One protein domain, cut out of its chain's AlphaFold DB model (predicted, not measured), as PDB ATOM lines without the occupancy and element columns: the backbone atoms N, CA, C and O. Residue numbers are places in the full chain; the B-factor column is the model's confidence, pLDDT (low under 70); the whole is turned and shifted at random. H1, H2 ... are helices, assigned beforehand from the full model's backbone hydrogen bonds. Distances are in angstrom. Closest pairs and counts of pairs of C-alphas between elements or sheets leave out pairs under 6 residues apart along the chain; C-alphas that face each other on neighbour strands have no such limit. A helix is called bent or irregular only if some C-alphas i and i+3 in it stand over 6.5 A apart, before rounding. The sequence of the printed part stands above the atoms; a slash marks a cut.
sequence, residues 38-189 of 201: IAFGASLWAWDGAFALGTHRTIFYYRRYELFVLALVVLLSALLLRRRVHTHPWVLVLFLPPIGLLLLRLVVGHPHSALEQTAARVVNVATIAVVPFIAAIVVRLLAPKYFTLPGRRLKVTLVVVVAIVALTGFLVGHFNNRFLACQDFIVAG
ATOM      1  N   ILE A  38     -22.396  14.715 -41.138       75.12
ATOM      2  CA  ILE A  38     -21.371  13.668 -41.089       75.12
ATOM      3  C   ILE A  38     -20.251  13.964 -42.060       75.12
ATOM      4  O   ILE A  38     -19.091  13.814 -41.697       75.12
ATOM      5  N   ALA A  39     -20.590  14.364 -43.283       80.25
ATOM      6  CA  ALA A  39     -19.613  14.723 -44.289       80.25
ATOM      7  C   ALA A  39     -18.715  15.845 -43.772       80.25
ATOM      8  O   ALA A  39     -17.502  15.690 -43.828       80.25
ATOM      9  N   PHE A  40     -19.274  16.902 -43.182       82.25
ATOM     10  CA  PHE A  40     -18.498  17.991 -42.597       82.25
ATOM     11  C   PHE A  40     -17.648  17.526 -41.418       82.25
ATOM     12  O   PHE A  40     -16.435  17.718 -41.446       82.25
ATOM     13  N   GLY A  41     -18.243  16.863 -40.423       81.12
ATOM     14  CA  GLY A  41     -17.501  16.407 -39.244       81.12
ATOM     15  C   GLY A  41     -16.378  15.428 -39.595       81.12
ATOM     16  O   GLY A  41     -15.240  15.599 -39.161       81.12
ATOM     17  N   ALA A  42     -16.669  14.432 -40.434       77.81
ATOM     18  CA  ALA A  42     -15.684  13.450 -40.875       77.81
ATOM     19  C   ALA A  42     -14.603  14.078 -41.759       77.81
ATOM     20  O   ALA A  42     -13.434  13.738 -41.609       77.81
ATOM     21  N   SER A  43     -14.971  14.996 -42.657       83.06
ATOM     22  CA  SER A  43     -14.018  15.646 -43.561       83.06
ATOM     23  C   SER A  43     -13.101  16.617 -42.831       83.06
ATOM     24  O   SER A  43     -11.912  16.613 -43.113       83.06
ATOM     25  N   LEU A  44     -13.603  17.395 -41.864       83.06
ATOM     26  CA  LEU A  44     -12.769  18.275 -41.034       83.06
ATOM     27  C   LEU A  44     -11.765  17.467 -40.213       83.06
ATOM     28  O   LEU A  44     -10.572  17.761 -40.214       83.06
ATOM     29  N   TRP A  45     -12.232  16.395 -39.571       81.06
ATOM     30  CA  TRP A  45     -11.360  15.526 -38.787       81.06
ATOM     31  C   TRP A  45     -10.318  14.796 -39.653       81.06
ATOM     32  O   TRP A  45      -9.163  14.627 -39.247       81.06
ATOM     33  N   ALA A  46     -10.714  14.376 -40.861       80.38
ATOM     34  CA  ALA A  46      -9.832  13.729 -41.826       80.38
ATOM     35  C   ALA A  46      -8.827  14.704 -42.454       80.38
ATOM     36  O   ALA A  46      -7.667  14.333 -42.618       80.38
ATOM     37  N   TRP A  47      -9.251  15.933 -42.767       84.38
ATOM     38  CA  TRP A  47      -8.389  17.005 -43.266       84.38
ATOM     39  C   TRP A  47      -7.248  17.259 -42.299       84.38
ATOM     40  O   TRP A  47      -6.090  17.150 -42.685       84.38
ATOM     41  N   ASP A  48      -7.580  17.523 -41.038       82.44
ATOM     42  CA  ASP A  48      -6.604  17.824 -39.997       82.44
ATOM     43  C   ASP A  48      -5.585  16.677 -39.847       82.44
ATOM     44  O   ASP A  48      -4.379  16.889 -39.725       82.44
ATOM     45  N   GLY A  49      -6.047  15.425 -39.953       78.56
ATOM     46  CA  GLY A  49      -5.174  14.252 -39.815       78.56
ATOM     47  C   GLY A  49      -4.261  14.050 -40.991       78.56
ATOM     48  O   GLY A  49      -3.082  13.741 -40.822       78.56
ATOM     49  N   ALA A  50      -4.807  14.238 -42.180       82.12
ATOM     50  CA  ALA A  50      -4.056  14.117 -43.403       82.12
ATOM     51  C   ALA A  50      -3.049  15.262 -43.560       82.12
ATOM     52  O   ALA A  50      -1.912  15.008 -43.948       82.12
ATOM     53  N   PHE A  51      -3.433  16.486 -43.196       82.94
ATOM     54  CA  PHE A  51      -2.567  17.659 -43.209       82.94
ATOM     55  C   PHE A  51      -1.373  17.480 -42.270       82.94
ATOM     56  O   PHE A  51      -0.235  17.551 -42.731       82.94
ATOM     57  N   ALA A  52      -1.618  17.117 -41.006       79.12
ATOM     58  CA  ALA A  52      -0.569  16.815 -40.030       79.12
ATOM     59  C   ALA A  52       0.382  15.696 -40.499       79.12
ATOM     60  O   ALA A  52       1.601  15.766 -40.320       79.12
ATOM     61  N   LEU A  53      -0.169  14.656 -41.139       80.69
ATOM     62  CA  LEU A  53       0.627  13.578 -41.725       80.69
ATOM     63  C   LEU A  53       1.478  14.077 -42.904       80.69
ATOM     64  O   LEU A  53       2.611  13.627 -43.082       80.69
ATOM     65  N   GLY A  54       0.944  14.995 -43.708       79.62
ATOM     66  CA  GLY A  54       1.637  15.614 -44.834       79.62
ATOM     67  C   GLY A  54       2.807  16.495 -44.395       79.62
ATOM     68  O   GLY A  54       3.884  16.394 -44.984       79.62
ATOM     69  N   THR A  55       2.623  17.306 -43.350       78.25
ATOM     70  CA  THR A  55       3.627  18.258 -42.847       78.25
ATOM     71  C   THR A  55       4.744  17.586 -42.050       78.25
ATOM     72  O   THR A  55       5.918  17.803 -42.348       78.25
ATOM     73  N   HIS A  56       4.412  16.735 -41.074       73.94
ATOM     74  CA  HIS A  56       5.402  16.200 -40.122       73.94
ATOM     75  C   HIS A  56       5.729  14.721 -40.325       73.94
ATOM     76  O   HIS A  56       6.576  14.187 -39.608       73.94
ATOM     77  N   ARG A  57       5.058  14.026 -41.262       67.12
ATOM     78  CA  ARG A  57       5.176  12.566 -41.498       67.12
ATOM     79  C   ARG A  57       5.035  11.711 -40.233       67.12
ATOM     80  O   ARG A  57       5.430  10.545 -40.208       67.12
ATOM     81  N   THR A  58       4.468  12.285 -39.182       63.19
ATOM     82  CA  THR A  58       4.311  11.676 -37.871       63.19
ATOM     83  C   THR A  58       2.900  11.946 -37.380       63.19
ATOM     84  O   THR A  58       2.273  12.947 -37.716       63.19
ATOM     85  N   ILE A  59       2.361  10.995 -36.622       58.84
ATOM     86  CA  ILE A  59       1.066  11.155 -35.967       58.84
ATOM     87  C   ILE A  59       1.363  11.758 -34.603       58.84
ATOM     88  O   ILE A  59       1.972  11.090 -33.761       58.84
ATOM     89  N   PHE A  60       0.953  13.009 -34.407       59.78
ATOM     90  CA  PHE A  60       1.165  13.729 -33.160       59.78
ATOM     91  C   PHE A  60       0.564  13.010 -31.943       59.78
ATOM     92  O   PHE A  60      -0.426  12.276 -32.034       59.78
ATOM     93  N   TYR A  61       1.173  13.246 -30.779       56.38
ATOM     94  CA  TYR A  61       0.804  12.613 -29.512       56.38
ATOM     95  C   TYR A  61      -0.642  12.922 -29.090       56.38
ATOM     96  O   TYR A  61      -1.313  12.028 -28.575       56.38
ATOM     97  N   TYR A  62      -1.151  14.132 -29.362       60.00
ATOM     98  CA  TYR A  62      -2.496  14.560 -28.959       60.00
ATOM     99  C   TYR A  62      -3.600  13.684 -29.572       60.00
ATOM    100  O   TYR A  62      -4.453  13.186 -28.838       60.00
ATOM    101  N   ARG A  63      -3.513  13.338 -30.868       63.81
ATOM    102  CA  ARG A  63      -4.466  12.407 -31.503       63.81
ATOM    103  C   ARG A  63      -4.483  11.042 -30.835       63.81
ATOM    104  O   ARG A  63      -5.525  10.399 -30.749       63.81
ATOM    105  N   ARG A  64      -3.323  10.561 -30.385       62.56
ATOM    106  CA  ARG A  64      -3.222   9.244 -29.749       62.56
ATOM    107  C   ARG A  64      -3.961   9.228 -28.404       62.56
ATOM    108  O   ARG A  64      -4.594   8.224 -28.087       62.56
ATOM    109  N   TYR A  65      -3.939  10.337 -27.662       63.81
ATOM    110  CA  TYR A  65      -4.676  10.484 -26.404       63.81
ATOM    111  C   TYR A  65      -6.172  10.749 -26.602       63.81
ATOM    112  O   TYR A  65      -6.969  10.190 -25.857       63.81
ATOM    113  N   GLU A  66      -6.589  11.500 -27.623       66.69
ATOM    114  CA  GLU A  66      -8.018  11.656 -27.947       66.69
ATOM    115  C   GLU A  66      -8.683  10.312 -28.248       66.69
ATOM    116  O   GLU A  66      -9.757  10.004 -27.733       66.69
ATOM    117  N   LEU A  67      -8.009   9.465 -29.030       64.56
ATOM    118  CA  LEU A  67      -8.473   8.109 -29.315       64.56
ATOM    119  C   LEU A  67      -8.570   7.258 -28.052       64.56
ATOM    120  O   LEU A  67      -9.505   6.471 -27.915       64.56
ATOM    121  N   PHE A  68      -7.630   7.430 -27.123       65.62
ATOM    122  CA  PHE A  68      -7.683   6.777 -25.822       65.62
ATOM    123  C   PHE A  68      -8.879   7.262 -24.994       65.62
ATOM    124  O   PHE A  68      -9.603   6.435 -24.447       65.62
ATOM    125  N   VAL A  69      -9.136   8.570 -24.942       69.38
ATOM    126  CA  VAL A  69     -10.287   9.136 -24.223       69.38
ATOM    127  C   VAL A  69     -11.596   8.634 -24.826       69.38
ATOM    128  O   VAL A  69     -12.456   8.154 -24.093       69.38
ATOM    129  N   LEU A  70     -11.738   8.652 -26.154       66.94
ATOM    130  CA  LEU A  70     -12.918   8.115 -26.838       66.94
ATOM    131  C   LEU A  70     -13.102   6.621 -26.554       66.94
ATOM    132  O   LEU A  70     -14.207   6.181 -26.237       66.94
ATOM    133  N   ALA A  71     -12.020   5.841 -26.616       66.19
ATOM    134  CA  ALA A  71     -12.035   4.425 -26.273       66.19
ATOM    135  C   ALA A  71     -12.485   4.190 -24.825       66.19
ATOM    136  O   ALA A  71     -13.336   3.335 -24.573       66.19
ATOM    137  N   LEU A  72     -11.955   4.975 -23.887       69.06
ATOM    138  CA  LEU A  72     -12.280   4.896 -22.471       69.06
ATOM    139  C   LEU A  72     -13.747   5.249 -22.219       69.06
ATOM    140  O   LEU A  72     -14.437   4.515 -21.518       69.06
ATOM    141  N   VAL A  73     -14.248   6.324 -22.828       70.88
ATOM    142  CA  VAL A  73     -15.650   6.747 -22.707       70.88
ATOM    143  C   VAL A  73     -16.589   5.662 -23.227       70.88
ATOM    144  O   VAL A  73     -17.564   5.331 -22.549       70.88
ATOM    145  N   VAL A  74     -16.306   5.059 -24.387       66.38
ATOM    146  CA  VAL A  74     -17.149   3.975 -24.918       66.38
ATOM    147  C   VAL A  74     -17.074   2.731 -24.039       66.38
ATOM    148  O   VAL A  74     -18.111   2.133 -23.754       66.38
ATOM    149  N   LEU A  75     -15.884   2.355 -23.567       67.38
ATOM    150  CA  LEU A  75     -15.708   1.211 -22.677       67.38
ATOM    151  C   LEU A  75     -16.471   1.405 -21.361       67.38
ATOM    152  O   LEU A  75     -17.206   0.511 -20.943       67.38
ATOM    153  N   LEU A  76     -16.334   2.572 -20.730       70.44
ATOM    154  CA  LEU A  76     -17.050   2.917 -19.504       70.44
ATOM    155  C   LEU A  76     -18.559   2.950 -19.742       70.44
ATOM    156  O   LEU A  76     -19.306   2.387 -18.948       70.44
ATOM    157  N   SER A  77     -19.011   3.516 -20.863       65.06
ATOM    158  CA  SER A  77     -20.426   3.502 -21.242       65.06
ATOM    159  C   SER A  77     -20.945   2.071 -21.395       65.06
ATOM    160  O   SER A  77     -21.987   1.735 -20.841       65.06
ATOM    161  N   ALA A  78     -20.204   1.195 -22.078       66.31
ATOM    162  CA  ALA A  78     -20.567  -0.208 -22.260       66.31
ATOM    163  C   ALA A  78     -20.567  -0.998 -20.939       66.31
ATOM    164  O   ALA A  78     -21.452  -1.821 -20.717       66.31
ATOM    165  N   LEU A  79     -19.611  -0.737 -20.043       71.31
ATOM    166  CA  LEU A  79     -19.535  -1.356 -18.715       71.31
ATOM    167  C   LEU A  79     -20.680  -0.898 -17.804       71.31
ATOM    168  O   LEU A  79     -21.331  -1.736 -17.179       71.31
ATOM    169  N   LEU A  80     -20.960   0.405 -17.756       72.50
ATOM    170  CA  LEU A  80     -22.021   0.984 -16.926       72.50
ATOM    171  C   LEU A  80     -23.413   0.588 -17.432       72.50
ATOM    172  O   LEU A  80     -24.301   0.279 -16.636       72.50
ATOM    173  N   LEU A  81     -23.605   0.522 -18.753       67.44
ATOM    174  CA  LEU A  81     -24.866   0.108 -19.372       67.44
ATOM    175  C   LEU A  81     -24.954  -1.410 -19.607       67.44
ATOM    176  O   LEU A  81     -25.949  -1.876 -20.166       67.44
ATOM    177  N   ARG A  82     -23.992  -2.211 -19.126       63.09
ATOM    178  CA  ARG A  82     -23.952  -3.679 -19.308       63.09
ATOM    179  C   ARG A  82     -25.211  -4.391 -18.801       63.09
ATOM    180  O   ARG A  82     -25.575  -5.440 -19.321       63.09
ATOM    181  N   ARG A  83     -25.903  -3.810 -17.811       55.38
ATOM    182  CA  ARG A  83     -27.193  -4.310 -17.292       55.38
ATOM    183  C   ARG A  83     -28.391  -4.046 -18.215       55.38
ATOM    184  O   ARG A  83     -29.414  -4.697 -18.058       55.38
ATOM    185  N   ARG A  84     -28.288  -3.094 -19.146       54.06
ATOM    186  CA  ARG A  84     -29.361  -2.682 -20.073       54.06
ATOM    187  C   ARG A  84     -29.083  -3.079 -21.525       54.06
ATOM    188  O   ARG A  84     -30.025  -3.163 -22.303       54.06
ATOM    189  N   VAL A  85     -27.821  -3.310 -21.895       55.44
ATOM    190  CA  VAL A  85     -27.398  -3.543 -23.282       55.44
ATOM    191  C   VAL A  85     -26.519  -4.792 -23.354       55.44
ATOM    192  O   VAL A  85     -25.403  -4.812 -22.832       55.44
ATOM    193  N   HIS A  86     -27.014  -5.839 -24.024       56.28
ATOM    194  CA  HIS A  86     -26.215  -7.018 -24.372       56.28
ATOM    195  C   HIS A  86     -25.104  -6.594 -25.337       56.28
ATOM    196  O   HIS A  86     -25.312  -6.435 -26.538       56.28
ATOM    197  N   THR A  87     -23.921  -6.341 -24.784       57.75
ATOM    198  CA  THR A  87     -22.766  -5.887 -25.555       57.75
ATOM    199  C   THR A  87     -22.008  -7.112 -26.050       57.75
ATOM    200  O   THR A  87     -21.593  -7.947 -25.249       57.75
ATOM    201  N   HIS A  88     -21.852  -7.245 -27.369       62.50
ATOM    202  CA  HIS A  88     -21.174  -8.397 -27.959       62.50
ATOM    203  C   HIS A  88     -19.688  -8.398 -27.543       62.50
ATOM    204  O   HIS A  88     -19.036  -7.357 -27.670       62.50
ATOM    205  N   PRO A  89     -19.111  -9.528 -27.092       68.69
ATOM    206  CA  PRO A  89     -17.737  -9.589 -26.568       68.69
ATOM    207  C   PRO A  89     -16.669  -9.118 -27.570       68.69
ATOM    208  O   PRO A  89     -15.608  -8.643 -27.176       68.69
ATOM    209  N   TRP A  90     -16.974  -9.160 -28.868       64.31
ATOM    210  CA  TRP A  90     -16.100  -8.659 -29.934       64.31
ATOM    211  C   TRP A  90     -15.843  -7.142 -29.852       64.31
ATOM    212  O   TRP A  90     -14.779  -6.669 -30.239       64.31
ATOM    213  N   VAL A  91     -16.781  -6.377 -29.284       65.38
ATOM    214  CA  VAL A  91     -16.614  -4.934 -29.049       65.38
ATOM    215  C   VAL A  91     -15.577  -4.678 -27.952       65.38
ATOM    216  O   VAL A  91     -14.783  -3.757 -28.082       65.38
ATOM    217  N   LEU A  92     -15.511  -5.520 -26.913       66.69
ATOM    218  CA  LEU A  92     -14.465  -5.438 -25.882       66.69
ATOM    219  C   LEU A  92     -13.072  -5.740 -26.447       66.69
ATOM    220  O   LEU A  92     -12.115  -5.046 -26.111       66.69
ATOM    221  N   VAL A  93     -12.964  -6.727 -27.343       70.31
ATOM    222  CA  VAL A  93     -11.705  -7.048 -28.043       70.31
ATOM    223  C   VAL A  93     -11.220  -5.863 -28.879       70.31
ATOM    224  O   VAL A  93     -10.023  -5.610 -28.957       70.31
ATOM    225  N   LEU A  94     -12.142  -5.084 -29.443       67.69
ATOM    226  CA  LEU A  94     -11.816  -3.889 -30.208       67.69
ATOM    227  C   LEU A  94     -11.153  -2.791 -29.348       67.69
ATOM    228  O   LEU A  94     -10.356  -2.016 -29.864       67.69
ATOM    229  N   PHE A  95     -11.419  -2.740 -28.038       66.19
ATOM    230  CA  PHE A  95     -10.811  -1.768 -27.115       66.19
ATOM    231  C   PHE A  95      -9.506  -2.244 -26.470       66.19
ATOM    232  O   PHE A  95      -8.798  -1.438 -25.866       66.19
ATOM    233  N   LEU A  96      -9.143  -3.520 -26.620       70.62
ATOM    234  CA  LEU A  96      -7.874  -4.040 -26.106       70.62
ATOM    235  C   LEU A  96      -6.643  -3.321 -26.689       70.62
ATOM    236  O   LEU A  96      -5.759  -2.984 -25.908       70.62
ATOM    237  N   PRO A  97      -6.549  -3.050 -28.007       70.94
ATOM    238  CA  PRO A  97      -5.375  -2.408 -28.596       70.94
ATOM    239  C   PRO A  97      -5.030  -1.024 -28.017       70.94
ATOM    240  O   PRO A  97      -3.874  -0.839 -27.643       70.94
ATOM    241  N   PRO A  98      -5.957  -0.045 -27.888       64.88
ATOM    242  CA  PRO A  98      -5.619   1.255 -27.298       64.88
ATOM    243  C   PRO A  98      -5.223   1.158 -25.816       64.88
ATOM    244  O   PRO A  98      -4.298   1.848 -25.390       64.88
ATOM    245  N   ILE A  99      -5.862   0.274 -25.042       68.44
ATOM    246  CA  ILE A  99      -5.529   0.054 -23.623       68.44
ATOM    247  C   ILE A  99      -4.174  -0.643 -23.488       68.44
ATOM    248  O   ILE A  99      -3.341  -0.237 -22.683       68.44
ATOM    249  N   GLY A 100      -3.927  -1.660 -24.312       68.81
ATOM    250  CA  GLY A 100      -2.664  -2.384 -24.369       68.81
ATOM    251  C   GLY A 100      -1.506  -1.478 -24.773       68.81
ATOM    252  O   GLY A 100      -0.440  -1.574 -24.178       68.81
ATOM    253  N   LEU A 101      -1.716  -0.546 -25.710       67.56
ATOM    254  CA  LEU A 101      -0.706   0.447 -26.082       67.56
ATOM    255  C   LEU A 101      -0.364   1.362 -24.904       67.56
ATOM    256  O   LEU A 101       0.814   1.625 -24.667       67.56
ATOM    257  N   LEU A 102      -1.374   1.820 -24.159       66.69
ATOM    258  CA  LEU A 102      -1.172   2.642 -22.968       66.69
ATOM    259  C   LEU A 102      -0.397   1.874 -21.893       66.69
ATOM    260  O   LEU A 102       0.605   2.377 -21.402       66.69
ATOM    261  N   LEU A 103      -0.820   0.649 -21.568       66.75
ATOM    262  CA  LEU A 103      -0.159  -0.192 -20.566       66.75
ATOM    263  C   LEU A 103       1.278  -0.528 -20.966       66.75
ATOM    264  O   LEU A 103       2.180  -0.411 -20.144       66.75
ATOM    265  N   LEU A 104       1.513  -0.872 -22.235       66.06
ATOM    266  CA  LEU A 104       2.856  -1.133 -22.752       66.06
ATOM    267  C   LEU A 104       3.748   0.106 -22.599       66.06
ATOM    268  O   LEU A 104       4.891  -0.006 -22.172       66.06
ATOM    269  N   ARG A 105       3.229   1.301 -22.902       66.69
ATOM    270  CA  ARG A 105       3.974   2.560 -22.741       66.69
ATOM    271  C   ARG A 105       4.193   2.937 -21.279       66.69
ATOM    272  O   ARG A 105       5.254   3.462 -20.965       66.69
ATOM    273  N   LEU A 106       3.229   2.647 -20.408       65.94
ATOM    274  CA  LEU A 106       3.305   2.923 -18.974       65.94
ATOM    275  C   LEU A 106       4.319   2.013 -18.267       65.94
ATOM    276  O   LEU A 106       4.999   2.460 -17.353       65.94
ATOM    277  N   VAL A 107       4.428   0.752 -18.698       65.06
ATOM    278  CA  VAL A 107       5.322  -0.245 -18.089       65.06
ATOM    279  C   VAL A 107       6.732  -0.196 -18.681       65.06
ATOM    280  O   VAL A 107       7.699  -0.333 -17.942       65.06
ATOM    281  N   VAL A 108       6.868  -0.003 -19.998       60.91
ATOM    282  CA  VAL A 108       8.161  -0.143 -20.693       60.91
ATOM    283  C   VAL A 108       8.879   1.200 -20.872       60.91
ATOM    284  O   VAL A 108      10.098   1.221 -20.988       60.91
ATOM    285  N   GLY A 109       8.176   2.342 -20.863       57.69
ATOM    286  CA  GLY A 109       8.779   3.669 -21.056       57.69
ATOM    287  C   GLY A 109       9.383   3.853 -22.457       57.69
ATOM    288  O   GLY A 109       8.745   4.433 -23.341       57.69
ATOM    289  N   HIS A 110      10.587   3.317 -22.684       55.72
ATOM    290  CA  HIS A 110      11.276   3.257 -23.976       55.72
ATOM    291  C   HIS A 110      11.592   1.801 -24.353       55.72
ATOM    292  O   HIS A 110      12.221   1.099 -23.572       55.72
ATOM    293  N   PRO A 111      11.184   1.325 -25.546       55.81
ATOM    294  CA  PRO A 111      11.480  -0.038 -25.969       55.81
ATOM    295  C   PRO A 111      12.993  -0.205 -26.184       55.81
ATOM    296  O   PRO A 111      13.558   0.370 -27.118       55.81
ATOM    297  N   HIS A 112      13.644  -0.986 -25.325       59.62
ATOM    298  CA  HIS A 112      15.090  -1.228 -25.343       59.62
ATOM    299  C   HIS A 112      15.469  -2.424 -26.229       59.62
ATOM    300  O   HIS A 112      16.624  -2.543 -26.635       59.62
ATOM    301  N   SER A 113      14.507  -3.285 -26.584       71.12
ATOM    302  CA  SER A 113      14.727  -4.458 -27.441       71.12
ATOM    303  C   SER A 113      13.994  -4.376 -28.790       71.12
ATOM    304  O   SER A 113      12.937  -3.755 -28.926       71.12
ATOM    305  N   ALA A 114      14.528  -5.048 -29.818       70.75
ATOM    306  CA  ALA A 114      13.913  -5.117 -31.153       70.75
ATOM    307  C   ALA A 114      12.503  -5.748 -31.136       70.75
ATOM    308  O   ALA A 114      11.641  -5.422 -31.961       70.75
ATOM    309  N   LEU A 115      12.251  -6.626 -30.161       71.50
ATOM    310  CA  LEU A 115      10.971  -7.296 -29.952       71.50
ATOM    311  C   LEU A 115       9.922  -6.315 -29.400       71.50
ATOM    312  O   LEU A 115       8.806  -6.258 -29.915       71.50
ATOM    313  N   GLU A 116      10.305  -5.457 -28.452       67.44
ATOM    314  CA  GLU A 116       9.451  -4.380 -27.930       67.44
ATOM    315  C   GLU A 116       9.157  -3.307 -28.981       67.44
ATOM    316  O   GLU A 116       8.030  -2.815 -29.057       67.44
ATOM    317  N   GLN A 117      10.127  -2.965 -29.837       70.81
ATOM    318  CA  GLN A 117       9.899  -2.033 -30.946       70.81
ATOM    319  C   GLN A 117       8.890  -2.593 -31.953       70.81
ATOM    320  O   GLN A 117       7.981  -1.880 -32.386       70.81
ATOM    321  N   THR A 118       9.013  -3.876 -32.296       74.19
ATOM    322  CA  THR A 118       8.086  -4.551 -33.214       74.19
ATOM    323  C   THR A 118       6.693  -4.650 -32.599       74.19
ATOM    324  O   THR A 118       5.714  -4.282 -33.250       74.19
ATOM    325  N   ALA A 119       6.593  -5.048 -31.328       71.75
ATOM    326  CA  ALA A 119       5.331  -5.092 -30.595       71.75
ATOM    327  C   ALA A 119       4.670  -3.707 -30.530       71.75
ATOM    328  O   ALA A 119       3.508  -3.562 -30.907       71.75
ATOM    329  N   ALA A 120       5.413  -2.661 -30.161       69.19
ATOM    330  CA  ALA A 120       4.897  -1.295 -30.126       69.19
ATOM    331  C   ALA A 120       4.405  -0.824 -31.503       69.19
ATOM    332  O   ALA A 120       3.392  -0.130 -31.592       69.19
ATOM    333  N   ARG A 121       5.086  -1.219 -32.588       73.00
ATOM    334  CA  ARG A 121       4.682  -0.888 -33.959       73.00
ATOM    335  C   ARG A 121       3.392  -1.600 -34.356       73.00
ATOM    336  O   ARG A 121       2.491  -0.943 -34.871       73.00
ATOM    337  N   VAL A 122       3.283  -2.897 -34.076       73.56
ATOM    338  CA  VAL A 122       2.075  -3.696 -34.343       73.56
ATOM    339  C   VAL A 122       0.885  -3.142 -33.569       73.56
ATOM    340  O   VAL A 122      -0.164  -2.898 -34.161       73.56
ATOM    341  N   VAL A 123       1.053  -2.868 -32.272       70.44
ATOM    342  CA  VAL A 123      -0.022  -2.310 -31.445       70.44
ATOM    343  C   VAL A 123      -0.410  -0.914 -31.943       70.44
ATOM    344  O   VAL A 123      -1.595  -0.628 -32.047       70.44
ATOM    345  N   ASN A 124       0.545  -0.068 -32.346       68.94
ATOM    346  CA  ASN A 124       0.239   1.257 -32.897       68.94
ATOM    347  C   ASN A 124      -0.566   1.176 -34.204       68.94
ATOM    348  O   ASN A 124      -1.541   1.906 -34.371       68.94
ATOM    349  N   VAL A 125      -0.206   0.260 -35.109       72.94
ATOM    350  CA  VAL A 125      -0.984   0.011 -36.333       72.94
ATOM    351  C   VAL A 125      -2.381  -0.510 -35.991       72.94
ATOM    352  O   VAL A 125      -3.363  -0.022 -36.547       72.94
ATOM    353  N   ALA A 126      -2.494  -1.437 -35.036       71.38
ATOM    354  CA  ALA A 126      -3.778  -1.961 -34.580       71.38
ATOM    355  C   ALA A 126      -4.665  -0.867 -33.960       71.38
ATOM    356  O   ALA A 126      -5.853  -0.799 -34.268       71.38
ATOM    357  N   THR A 127      -4.102   0.033 -33.148       67.62
ATOM    358  CA  THR A 127      -4.827   1.180 -32.584       67.62
ATOM    359  C   THR A 127      -5.376   2.080 -33.686       67.62
ATOM    360  O   THR A 127      -6.550   2.432 -33.633       67.62
ATOM    361  N   ILE A 128      -4.573   2.403 -34.707       67.88
ATOM    362  CA  ILE A 128      -5.004   3.226 -35.849       67.88
ATOM    363  C   ILE A 128      -6.111   2.523 -36.650       67.88
ATOM    364  O   ILE A 128      -7.101   3.150 -37.019       67.88
ATOM    365  N   ALA A 129      -5.987   1.213 -36.876       70.00
ATOM    366  CA  ALA A 129      -6.979   0.428 -37.613       70.00
ATOM    367  C   ALA A 129      -8.345   0.362 -36.905       70.00
ATOM    368  O   ALA A 129      -9.384   0.246 -37.555       70.00
ATOM    369  N   VAL A 130      -8.353   0.459 -35.575       65.69
ATOM    370  CA  VAL A 130      -9.562   0.416 -34.742       65.69
ATOM    371  C   VAL A 130     -10.307   1.759 -34.699       65.69
ATOM    372  O   VAL A 130     -11.525   1.779 -34.506       65.69
ATOM    373  N   VAL A 131      -9.622   2.882 -34.925       66.38
ATOM    374  CA  VAL A 131     -10.207   4.237 -34.913       66.38
ATOM    375  C   VAL A 131     -11.517   4.370 -35.694       66.38
ATOM    376  O   VAL A 131     -12.494   4.827 -35.096       66.38
ATOM    377  N   PRO A 132     -11.611   3.969 -36.978       64.12
ATOM    378  CA  PRO A 132     -12.853   4.118 -37.737       64.12
ATOM    379  C   PRO A 132     -14.017   3.341 -37.115       64.12
ATOM    380  O   PRO A 132     -15.163   3.784 -37.183       64.12
ATOM    381  N   PHE A 133     -13.741   2.206 -36.466       65.69
ATOM    382  CA  PHE A 133     -14.760   1.417 -35.785       65.69
ATOM    383  C   PHE A 133     -15.229   2.089 -34.490       65.69
ATOM    384  O   PHE A 133     -16.436   2.173 -34.265       65.69
ATOM    385  N   ILE A 134     -14.313   2.617 -33.666       65.19
ATOM    386  CA  ILE A 134     -14.670   3.373 -32.452       65.19
ATOM    387  C   ILE A 134     -15.465   4.620 -32.828       65.19
ATOM    388  O   ILE A 134     -16.532   4.849 -32.263       65.19
ATOM    389  N   ALA A 135     -14.996   5.378 -33.819       64.38
ATOM    390  CA  ALA A 135     -15.702   6.543 -34.332       64.38
ATOM    391  C   ALA A 135     -17.117   6.163 -34.784       64.38
ATOM    392  O   ALA A 135     -18.081   6.783 -34.350       64.38
ATOM    393  N   ALA A 136     -17.276   5.084 -35.558       64.94
ATOM    394  CA  ALA A 136     -18.592   4.608 -35.976       64.94
ATOM    395  C   ALA A 136     -19.502   4.228 -34.794       64.94
ATOM    396  O   ALA A 136     -20.707   4.472 -34.853       64.94
ATOM    397  N   ILE A 137     -18.954   3.644 -33.725       66.19
ATOM    398  CA  ILE A 137     -19.708   3.301 -32.511       66.19
ATOM    399  C   ILE A 137     -20.136   4.565 -31.760       66.19
ATOM    400  O   ILE A 137     -21.323   4.708 -31.468       66.19
ATOM    401  N   VAL A 138     -19.211   5.494 -31.493       64.88
ATOM    402  CA  VAL A 138     -19.487   6.781 -30.819       64.88
ATOM    403  C   VAL A 138     -20.563   7.550 -31.571       64.88
ATOM    404  O   VAL A 138     -21.552   7.991 -30.998       64.88
ATOM    405  N   VAL A 139     -20.409   7.641 -32.884       63.19
ATOM    406  CA  VAL A 139     -21.338   8.322 -33.776       63.19
ATOM    407  C   VAL A 139     -22.739   7.692 -33.720       63.19
ATOM    408  O   VAL A 139     -23.738   8.398 -33.582       63.19
ATOM    409  N   ARG A 140     -22.834   6.355 -33.743       65.69
ATOM    410  CA  ARG A 140     -24.114   5.639 -33.590       65.69
ATOM    411  C   ARG A 140     -24.734   5.803 -32.202       65.69
ATOM    412  O   ARG A 140     -25.958   5.799 -32.104       65.69
ATOM    413  N   LEU A 141     -23.920   5.934 -31.156       63.88
ATOM    414  CA  LEU A 141     -24.376   6.193 -29.788       63.88
ATOM    415  C   LEU A 141     -24.926   7.613 -29.630       63.88
ATOM    416  O   LEU A 141     -25.953   7.791 -28.982       63.88
ATOM    417  N   LEU A 142     -24.275   8.608 -30.239       60.66
ATOM    418  CA  LEU A 142     -24.660  10.016 -30.124       60.66
ATOM    419  C   LEU A 142     -25.961  10.341 -30.861       60.66
ATOM    420  O   LEU A 142     -26.730  11.170 -30.383       60.66
ATOM    421  N   ALA A 143     -26.247   9.695 -31.997       58.06
ATOM    422  CA  ALA A 143     -27.515   9.928 -32.689       58.06
ATOM    423  C   ALA A 143     -28.092   8.664 -33.365       58.06
ATOM    424  O   ALA A 143     -28.160   8.566 -34.592       58.06
ATOM    425  N   PRO A 144     -28.608   7.695 -32.590       57.44
ATOM    426  CA  PRO A 144     -29.020   6.375 -33.086       57.44
ATOM    427  C   PRO A 144     -30.057   6.389 -34.224       57.44
ATOM    428  O   PRO A 144     -30.127   5.429 -34.990       57.44
ATOM    429  N   LYS A 145     -30.836   7.473 -34.375       53.34
ATOM    430  CA  LYS A 145     -31.829   7.658 -35.453       53.34
ATOM    431  C   LYS A 145     -31.385   8.578 -36.600       53.34
ATOM    432  O   LYS A 145     -32.054   8.610 -37.623       53.34
ATOM    433  N   TYR A 146     -30.281   9.312 -36.452       49.81
ATOM    434  CA  TYR A 146     -29.773  10.228 -37.487       49.81
ATOM    435  C   TYR A 146     -28.874   9.517 -38.511       49.81
ATOM    436  O   TYR A 146     -28.743   9.968 -39.642       49.81
ATOM    437  N   PHE A 147     -28.267   8.385 -38.142       55.16
ATOM    438  CA  PHE A 147     -27.153   7.783 -38.887       55.16
ATOM    439  C   PHE A 147     -27.518   6.652 -39.857       55.16
ATOM    440  O   PHE A 147     -26.634   6.016 -40.443       55.16
ATOM    441  N   THR A 148     -28.802   6.383 -40.082       59.53
ATOM    442  CA  THR A 148     -29.218   5.428 -41.112       59.53
ATOM    443  C   THR A 148     -29.255   6.124 -42.467       59.53
ATOM    444  O   THR A 148     -30.325   6.492 -42.940       59.53
ATOM    445  N   LEU A 149     -28.091   6.312 -43.100       61.97
ATOM    446  CA  LEU A 149     -28.054   6.770 -44.490       61.97
ATOM    447  C   LEU A 149     -28.797   5.755 -45.374       61.97
ATOM    448  O   LEU A 149     -28.366   4.590 -45.440       61.97
ATOM    449  N   PRO A 150     -29.891   6.160 -46.044       58.09
ATOM    450  CA  PRO A 150     -30.663   5.267 -46.884       58.09
ATOM    451  C   PRO A 150     -29.879   4.989 -48.171       58.09
ATOM    452  O   PRO A 150     -29.742   5.833 -49.048       58.09
ATOM    453  N   GLY A 151     -29.329   3.781 -48.279       70.50
ATOM    454  CA  GLY A 151     -28.718   3.285 -49.512       70.50
ATOM    455  C   GLY A 151     -27.189   3.223 -49.513       70.50
ATOM    456  O   GLY A 151     -26.470   4.076 -48.990       70.50
ATOM    457  N   ARG A 152     -26.673   2.171 -50.160       75.88
ATOM    458  CA  ARG A 152     -25.233   1.917 -50.339       75.88
ATOM    459  C   ARG A 152     -24.535   3.049 -51.102       75.88
ATOM    460  O   ARG A 152     -23.383   3.334 -50.805       75.88
ATOM    461  N   ARG A 153     -25.239   3.710 -52.031       78.00
ATOM    462  CA  ARG A 153     -24.704   4.813 -52.844       78.00
ATOM    463  C   ARG A 153     -24.270   6.002 -51.987       78.00
ATOM    464  O   ARG A 153     -23.109   6.365 -52.055       78.00
ATOM    465  N   LEU A 154     -25.135   6.514 -51.106       74.50
ATOM    466  CA  LEU A 154     -24.796   7.644 -50.227       74.50
ATOM    467  C   LEU A 154     -23.628   7.334 -49.283       74.50
ATOM    468  O   LEU A 154     -22.780   8.189 -49.052       74.50
ATOM    469  N   LYS A 155     -23.542   6.099 -48.774       75.06
ATOM    470  CA  LYS A 155     -22.393   5.665 -47.960       75.06
ATOM    471  C   LYS A 155     -21.091   5.696 -48.759       75.06
ATOM    472  O   LYS A 155     -20.087   6.172 -48.248       75.06
ATOM    473  N   VAL A 156     -21.110   5.209 -50.000       78.94
ATOM    474  CA  VAL A 156     -19.939   5.260 -50.889       78.94
ATOM    475  C   VAL A 156     -19.587   6.708 -51.223       78.94
ATOM    476  O   VAL A 156     -18.424   7.070 -51.101       78.94
ATOM    477  N   THR A 157     -20.569   7.551 -51.548       80.62
ATOM    478  CA  THR A 157     -20.350   8.981 -51.804       80.62
ATOM    479  C   THR A 157     -19.694   9.669 -50.611       80.62
ATOM    480  O   THR A 157     -18.708  10.369 -50.794       80.62
ATOM    481  N   LEU A 158     -20.175   9.420 -49.389       80.31
ATOM    482  CA  LEU A 158     -19.576   9.961 -48.168       80.31
ATOM    483  C   LEU A 158     -18.101   9.554 -48.036       80.31
ATOM    484  O   LEU A 158     -17.248  10.404 -47.802       80.31
ATOM    485  N   VAL A 159     -17.801   8.263 -48.211       77.81
ATOM    486  CA  VAL A 159     -16.425   7.746 -48.135       77.81
ATOM    487  C   VAL A 159     -15.537   8.398 -49.191       77.81
ATOM    488  O   VAL A 159     -14.419   8.793 -48.878       77.81
ATOM    489  N   VAL A 160     -16.034   8.546 -50.420       82.31
ATOM    490  CA  VAL A 160     -15.299   9.189 -51.516       82.31
ATOM    491  C   VAL A 160     -15.027  10.661 -51.205       82.31
ATOM    492  O   VAL A 160     -13.891  11.097 -51.353       82.31
ATOM    493  N   VAL A 161     -16.020  11.411 -50.716       84.31
ATOM    494  CA  VAL A 161     -15.850  12.823 -50.332       84.31
ATOM    495  C   VAL A 161     -14.790  12.960 -49.242       84.31
ATOM    496  O   VAL A 161     -13.837  13.715 -49.412       84.31
ATOM    497  N   VAL A 162     -14.900  12.182 -48.163       82.69
ATOM    498  CA  VAL A 162     -13.926  12.214 -47.061       82.69
ATOM    499  C   VAL A 162     -12.529  11.823 -47.553       82.69
ATOM    500  O   VAL A 162     -11.550  12.447 -47.155       82.69
ATOM    501  N   ALA A 163     -12.418  10.838 -48.450       79.56
ATOM    502  CA  ALA A 163     -11.141  10.429 -49.031       79.56
ATOM    503  C   ALA A 163     -10.512  11.528 -49.902       79.56
ATOM    504  O   ALA A 163      -9.305  11.743 -49.821       79.56
ATOM    505  N   ILE A 164     -11.311  12.245 -50.698       88.62
ATOM    506  CA  ILE A 164     -10.844  13.383 -51.504       88.62
ATOM    507  C   ILE A 164     -10.360  14.513 -50.593       88.62
ATOM    508  O   ILE A 164      -9.275  15.050 -50.813       88.62
ATOM    509  N   VAL A 165     -11.122  14.853 -49.550       88.81
ATOM    510  CA  VAL A 165     -10.728  15.896 -48.591       88.81
ATOM    511  C   VAL A 165      -9.446  15.500 -47.861       88.81
ATOM    512  O   VAL A 165      -8.526  16.309 -47.778       88.81
ATOM    513  N   ALA A 166      -9.338  14.251 -47.403       81.31
ATOM    514  CA  ALA A 166      -8.125  13.736 -46.779       81.31
ATOM    515  C   ALA A 166      -6.926  13.803 -47.737       81.31
ATOM    516  O   ALA A 166      -5.873  14.312 -47.372       81.31
ATOM    517  N   LEU A 167      -7.078  13.349 -48.984       87.19
ATOM    518  CA  LEU A 167      -6.006  13.421 -49.978       87.19
ATOM    519  C   LEU A 167      -5.567  14.868 -50.227       87.19
ATOM    520  O   LEU A 167      -4.374  15.147 -50.301       87.19
ATOM    521  N   THR A 168      -6.524  15.790 -50.305       89.38
ATOM    522  CA  THR A 168      -6.245  17.217 -50.487       89.38
ATOM    523  C   THR A 168      -5.492  17.779 -49.283       89.38
ATOM    524  O   THR A 168      -4.451  18.403 -49.469       89.38
ATOM    525  N   GLY A 169      -5.941  17.488 -48.059       85.56
ATOM    526  CA  GLY A 169      -5.253  17.893 -46.832       85.56
ATOM    527  C   GLY A 169      -3.824  17.352 -46.768       85.56
ATOM    528  O   GLY A 169      -2.894  18.101 -46.482       85.56
ATOM    529  N   PHE A 170      -3.621  16.083 -47.136       85.81
ATOM    530  CA  PHE A 170      -2.290  15.480 -47.228       85.81
ATOM    531  C   PHE A 170      -1.392  16.200 -48.232       85.81
ATOM    532  O   PHE A 170      -0.243  16.500 -47.916       85.81
ATOM    533  N   LEU A 171      -1.895  16.487 -49.434       88.06
ATOM    534  CA  LEU A 171      -1.126  17.190 -50.460       88.06
ATOM    535  C   LEU A 171      -0.785  18.616 -50.023       88.06
ATOM    536  O   LEU A 171       0.358  19.034 -50.184       88.06
ATOM    537  N   VAL A 172      -1.734  19.336 -49.423       86.62
ATOM    538  CA  VAL A 172      -1.503  20.682 -48.877       86.62
ATOM    539  C   VAL A 172      -0.451  20.644 -47.769       86.62
ATOM    540  O   VAL A 172       0.463  21.462 -47.776       86.62
ATOM    541  N   GLY A 173      -0.503  19.655 -46.873       84.44
ATOM    542  CA  GLY A 173       0.518  19.471 -45.841       84.44
ATOM    543  C   GLY A 173       1.885  19.073 -46.407       84.44
ATOM    544  O   GLY A 173       2.917  19.575 -45.965       84.44
ATOM    545  N   HIS A 174       1.921  18.215 -47.426       86.25
ATOM    546  CA  HIS A 174       3.159  17.797 -48.087       86.25
ATOM    547  C   HIS A 174       3.845  18.963 -48.810       86.25
ATOM    548  O   HIS A 174       5.062  19.132 -48.720       86.25
ATOM    549  N   PHE A 175       3.052  19.793 -49.486       87.19
ATOM    550  CA  PHE A 175       3.487  21.011 -50.164       87.19
ATOM    551  C   PHE A 175       3.293  22.260 -49.293       87.19
ATOM    552  O   PHE A 175       3.051  23.342 -49.827       87.19
ATOM    553  N   ASN A 176       3.413  22.126 -47.963       82.62
ATOM    554  CA  ASN A 176       3.186  23.230 -47.023       82.62
ATOM    555  C   ASN A 176       4.002  24.479 -47.367       82.62
ATOM    556  O   ASN A 176       3.504  25.586 -47.236       82.62
ATOM    557  N   ASN A 177       5.194  24.297 -47.928       83.06
ATOM    558  CA  ASN A 177       6.093  25.359 -48.356       83.06
ATOM    559  C   ASN A 177       5.534  26.307 -49.429       83.06
ATOM    560  O   ASN A 177       6.130  27.352 -49.672       83.06
ATOM    561  N   ARG A 178       4.440  25.943 -50.109       83.88
ATOM    562  CA  ARG A 178       3.745  26.815 -51.068       83.88
ATOM    563  C   ARG A 178       2.524  27.519 -50.486       83.88
ATOM    564  O   ARG A 178       2.032  28.449 -51.115       83.88
ATOM    565  N   PHE A 179       2.017  27.052 -49.350       83.44
ATOM    566  CA  PHE A 179       0.767  27.533 -48.761       83.44
ATOM    567  C   PHE A 179       0.972  28.252 -47.426       83.44
ATOM    568  O   PHE A 179       0.147  29.087 -47.078       83.44
ATOM    569  N   LEU A 180       2.028  27.909 -46.685       83.62
ATOM    570  CA  LEU A 180       2.263  28.333 -45.309       83.62
ATOM    571  C   LEU A 180       3.733  28.705 -45.097       83.62
ATOM    572  O   LEU A 180       4.650  28.016 -45.567       83.62
ATOM    573  N   ALA A 181       3.950  29.774 -44.342       85.00
ATOM    574  CA  ALA A 181       5.259  30.191 -43.871       85.00
ATOM    575  C   ALA A 181       5.621  29.467 -42.571       85.00
ATOM    576  O   ALA A 181       4.759  29.032 -41.807       85.00
ATOM    577  N   CYS A 182       6.917  29.376 -42.261       83.75
ATOM    578  CA  CYS A 182       7.364  28.835 -40.972       83.75
ATOM    579  C   CYS A 182       6.753  29.592 -39.777       83.75
ATOM    580  O   CYS A 182       6.547  29.008 -38.717       83.75
ATOM    581  N   GLN A 183       6.463  30.885 -39.946       84.44
ATOM    582  CA  GLN A 183       5.883  31.722 -38.901       84.44
ATOM    583  C   GLN A 183       4.439  31.331 -38.566       84.44
ATOM    584  O   GLN A 183       4.066  31.409 -37.398       84.44
ATOM    585  N   ASP A 184       3.664  30.840 -39.537       83.75
ATOM    586  CA  ASP A 184       2.286  30.390 -39.304       83.75
ATOM    587  C   ASP A 184       2.247  29.205 -38.329       83.75
ATOM    588  O   ASP A 184       1.414  29.168 -37.425       83.75
ATOM    589  N   PHE A 185       3.206  28.279 -38.454       83.00
ATOM    590  CA  PHE A 185       3.362  27.156 -37.524       83.00
ATOM    591  C   PHE A 185       3.756  27.633 -36.122       83.00
ATOM    592  O   PHE A 185       3.146  27.224 -35.139       83.00
ATOM    593  N   ILE A 186       4.712  28.563 -36.022       84.25
ATOM    594  CA  ILE A 186       5.170  29.095 -34.728       84.25
ATOM    595  C   ILE A 186       4.034  29.827 -33.998       84.25
ATOM    596  O   ILE A 186       3.865  29.650 -32.794       84.25
ATOM    597  N   VAL A 187       3.238  30.630 -34.712       86.00
ATOM    598  CA  VAL A 187       2.084  31.343 -34.134       86.00
ATOM    599  C   VAL A 187       1.004  30.366 -33.669       86.00
ATOM    600  O   VAL A 187       0.388  30.595 -32.629       86.00
ATOM    601  N   ALA A 188       0.806  29.260 -34.389       81.31
ATOM    602  CA  ALA A 188      -0.085  28.179 -33.971       81.31
ATOM    603  C   ALA A 188       0.450  27.371 -32.769       81.31
ATOM    604  O   ALA A 188      -0.301  26.600 -32.173       81.31
ATOM    605  N   GLY A 189       1.716  27.570 -32.379       79.81
ATOM    606  CA  GLY A 189       2.380  26.812 -31.317       79.81
ATOM    607  C   GLY A 189       2.915  25.450 -31.768       79.81
ATOM    608  O   GLY A 189       3.229  24.617 -30.919       79.81
TER     609      GLY A 189
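AT A GLANCE: This is residues 38 to 189 of the 201 residues of an uncharacterized protein of Micromonospora purpureochromogenes (UniProt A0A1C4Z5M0). Two groups of helices make an open, flat frame, and no helix of one group touches a helix of the other. One group is a pair, H1 and H5, side by side and running the same way; in the other, H2 crosses both H3 and the second arm of the bent helix H4, while H3 and the first arm of H4 fold back on each other as a helical hairpin. H6 follows the end of H5, and the free last stretch, residues 181 to 189 with H7, sticks out beyond it. The printed part has 152 residues with seven named helices, H1 to H7 in that order, and no named strand; the class is all helix. It is only just loose, close to compact, with a radius of gyration of the C-alphas of 18.1 A, and spans 55 by 49 by 26 A.

HOW THE PARTS SIT: H1, residues 38 to 56, touches H5, residues 152 to 174, at a shallow tilt of 28 degrees, the same way; their closest C-alphas, Gly 54 and Gly 173, are 4.1 A apart. A tight link leads from H1 to H2, residues 61 to 80, and the two helices are apart. H3, residues 89 to 108, has a kink of 35 degrees near residue 96 and is only just irregular: C-alphas 94 and 97 are 6.8 A apart. With its residues 67 to 75 alone H2 touches H3 at a steep tilt of 46 degrees, opposite ways; the closest C-alphas, Phe 68 and Pro 98, are 6.1 A apart. H4, residues 114 to 142, was assigned as one helix by its hydrogen bonds, but it is bent: C-alphas 129 and 132 are 6.9 A apart, and the arms H4a, residues 114 to 129, and H4b, residues 132 to 142, stand at a steep tilt of 41 degrees. H3 and H4a form a hairpin at a steep tilt of 40 degrees; their closest C-alphas, Pro 98 and Thr 127, are 5.3 A apart. H2 touches H4b with residues 70 to 74 alone, at a steep tilt of 52 degrees, the same way; the closest C-alphas, Ala 71 and Ile 134, are 6.8 A apart. H2 and H4a are near each other, as are H3 and H4b. The packing of the helices is mostly crossed, with one shallow tilt among four pairs. H6, residues 176 to 179, is close to H5 but not clearly touching: the closest C-alphas, Val 172 and Phe 179, are 7.2 A apart. H7, residues 182 to 188, touches no helix. In H1, H2, H4a, H4b, H5 and H7 every O i to N i+4 pair is within hydrogen-bond range; in H3 13 of 16 are, and H6 is too short for such a pair.

IN THESE COORDINATES: H1 begins at C-alpha 38, at (-21.371, 13.668, -41.089), and is 26.9 A long. H2 measures 28.5 A and H3 28.2 A. H4a, 22.6 A long, begins at C-alpha 114, at (13.913, -5.117, -31.153), and H4b measures 15.2 A. H5 is 32.6 A long, H6 5.2 A and H7 10.2 A, with C-alpha 188 at (-0.085, 28.179, -33.971).

THE WHOLE: The two C-alphas farthest apart, those of Arg 83 and Arg 178, are 55.4 A apart. The printed part has no cut and no long link. Residues 80 to 85 stand free, as do residues 150 to 156, of which 152 to 156 belong to H5. The mean pLDDT of the printed part is 71.5; 75 residues are under 70, among them residues 57 to 72, 98 to 112 and 130 to 150.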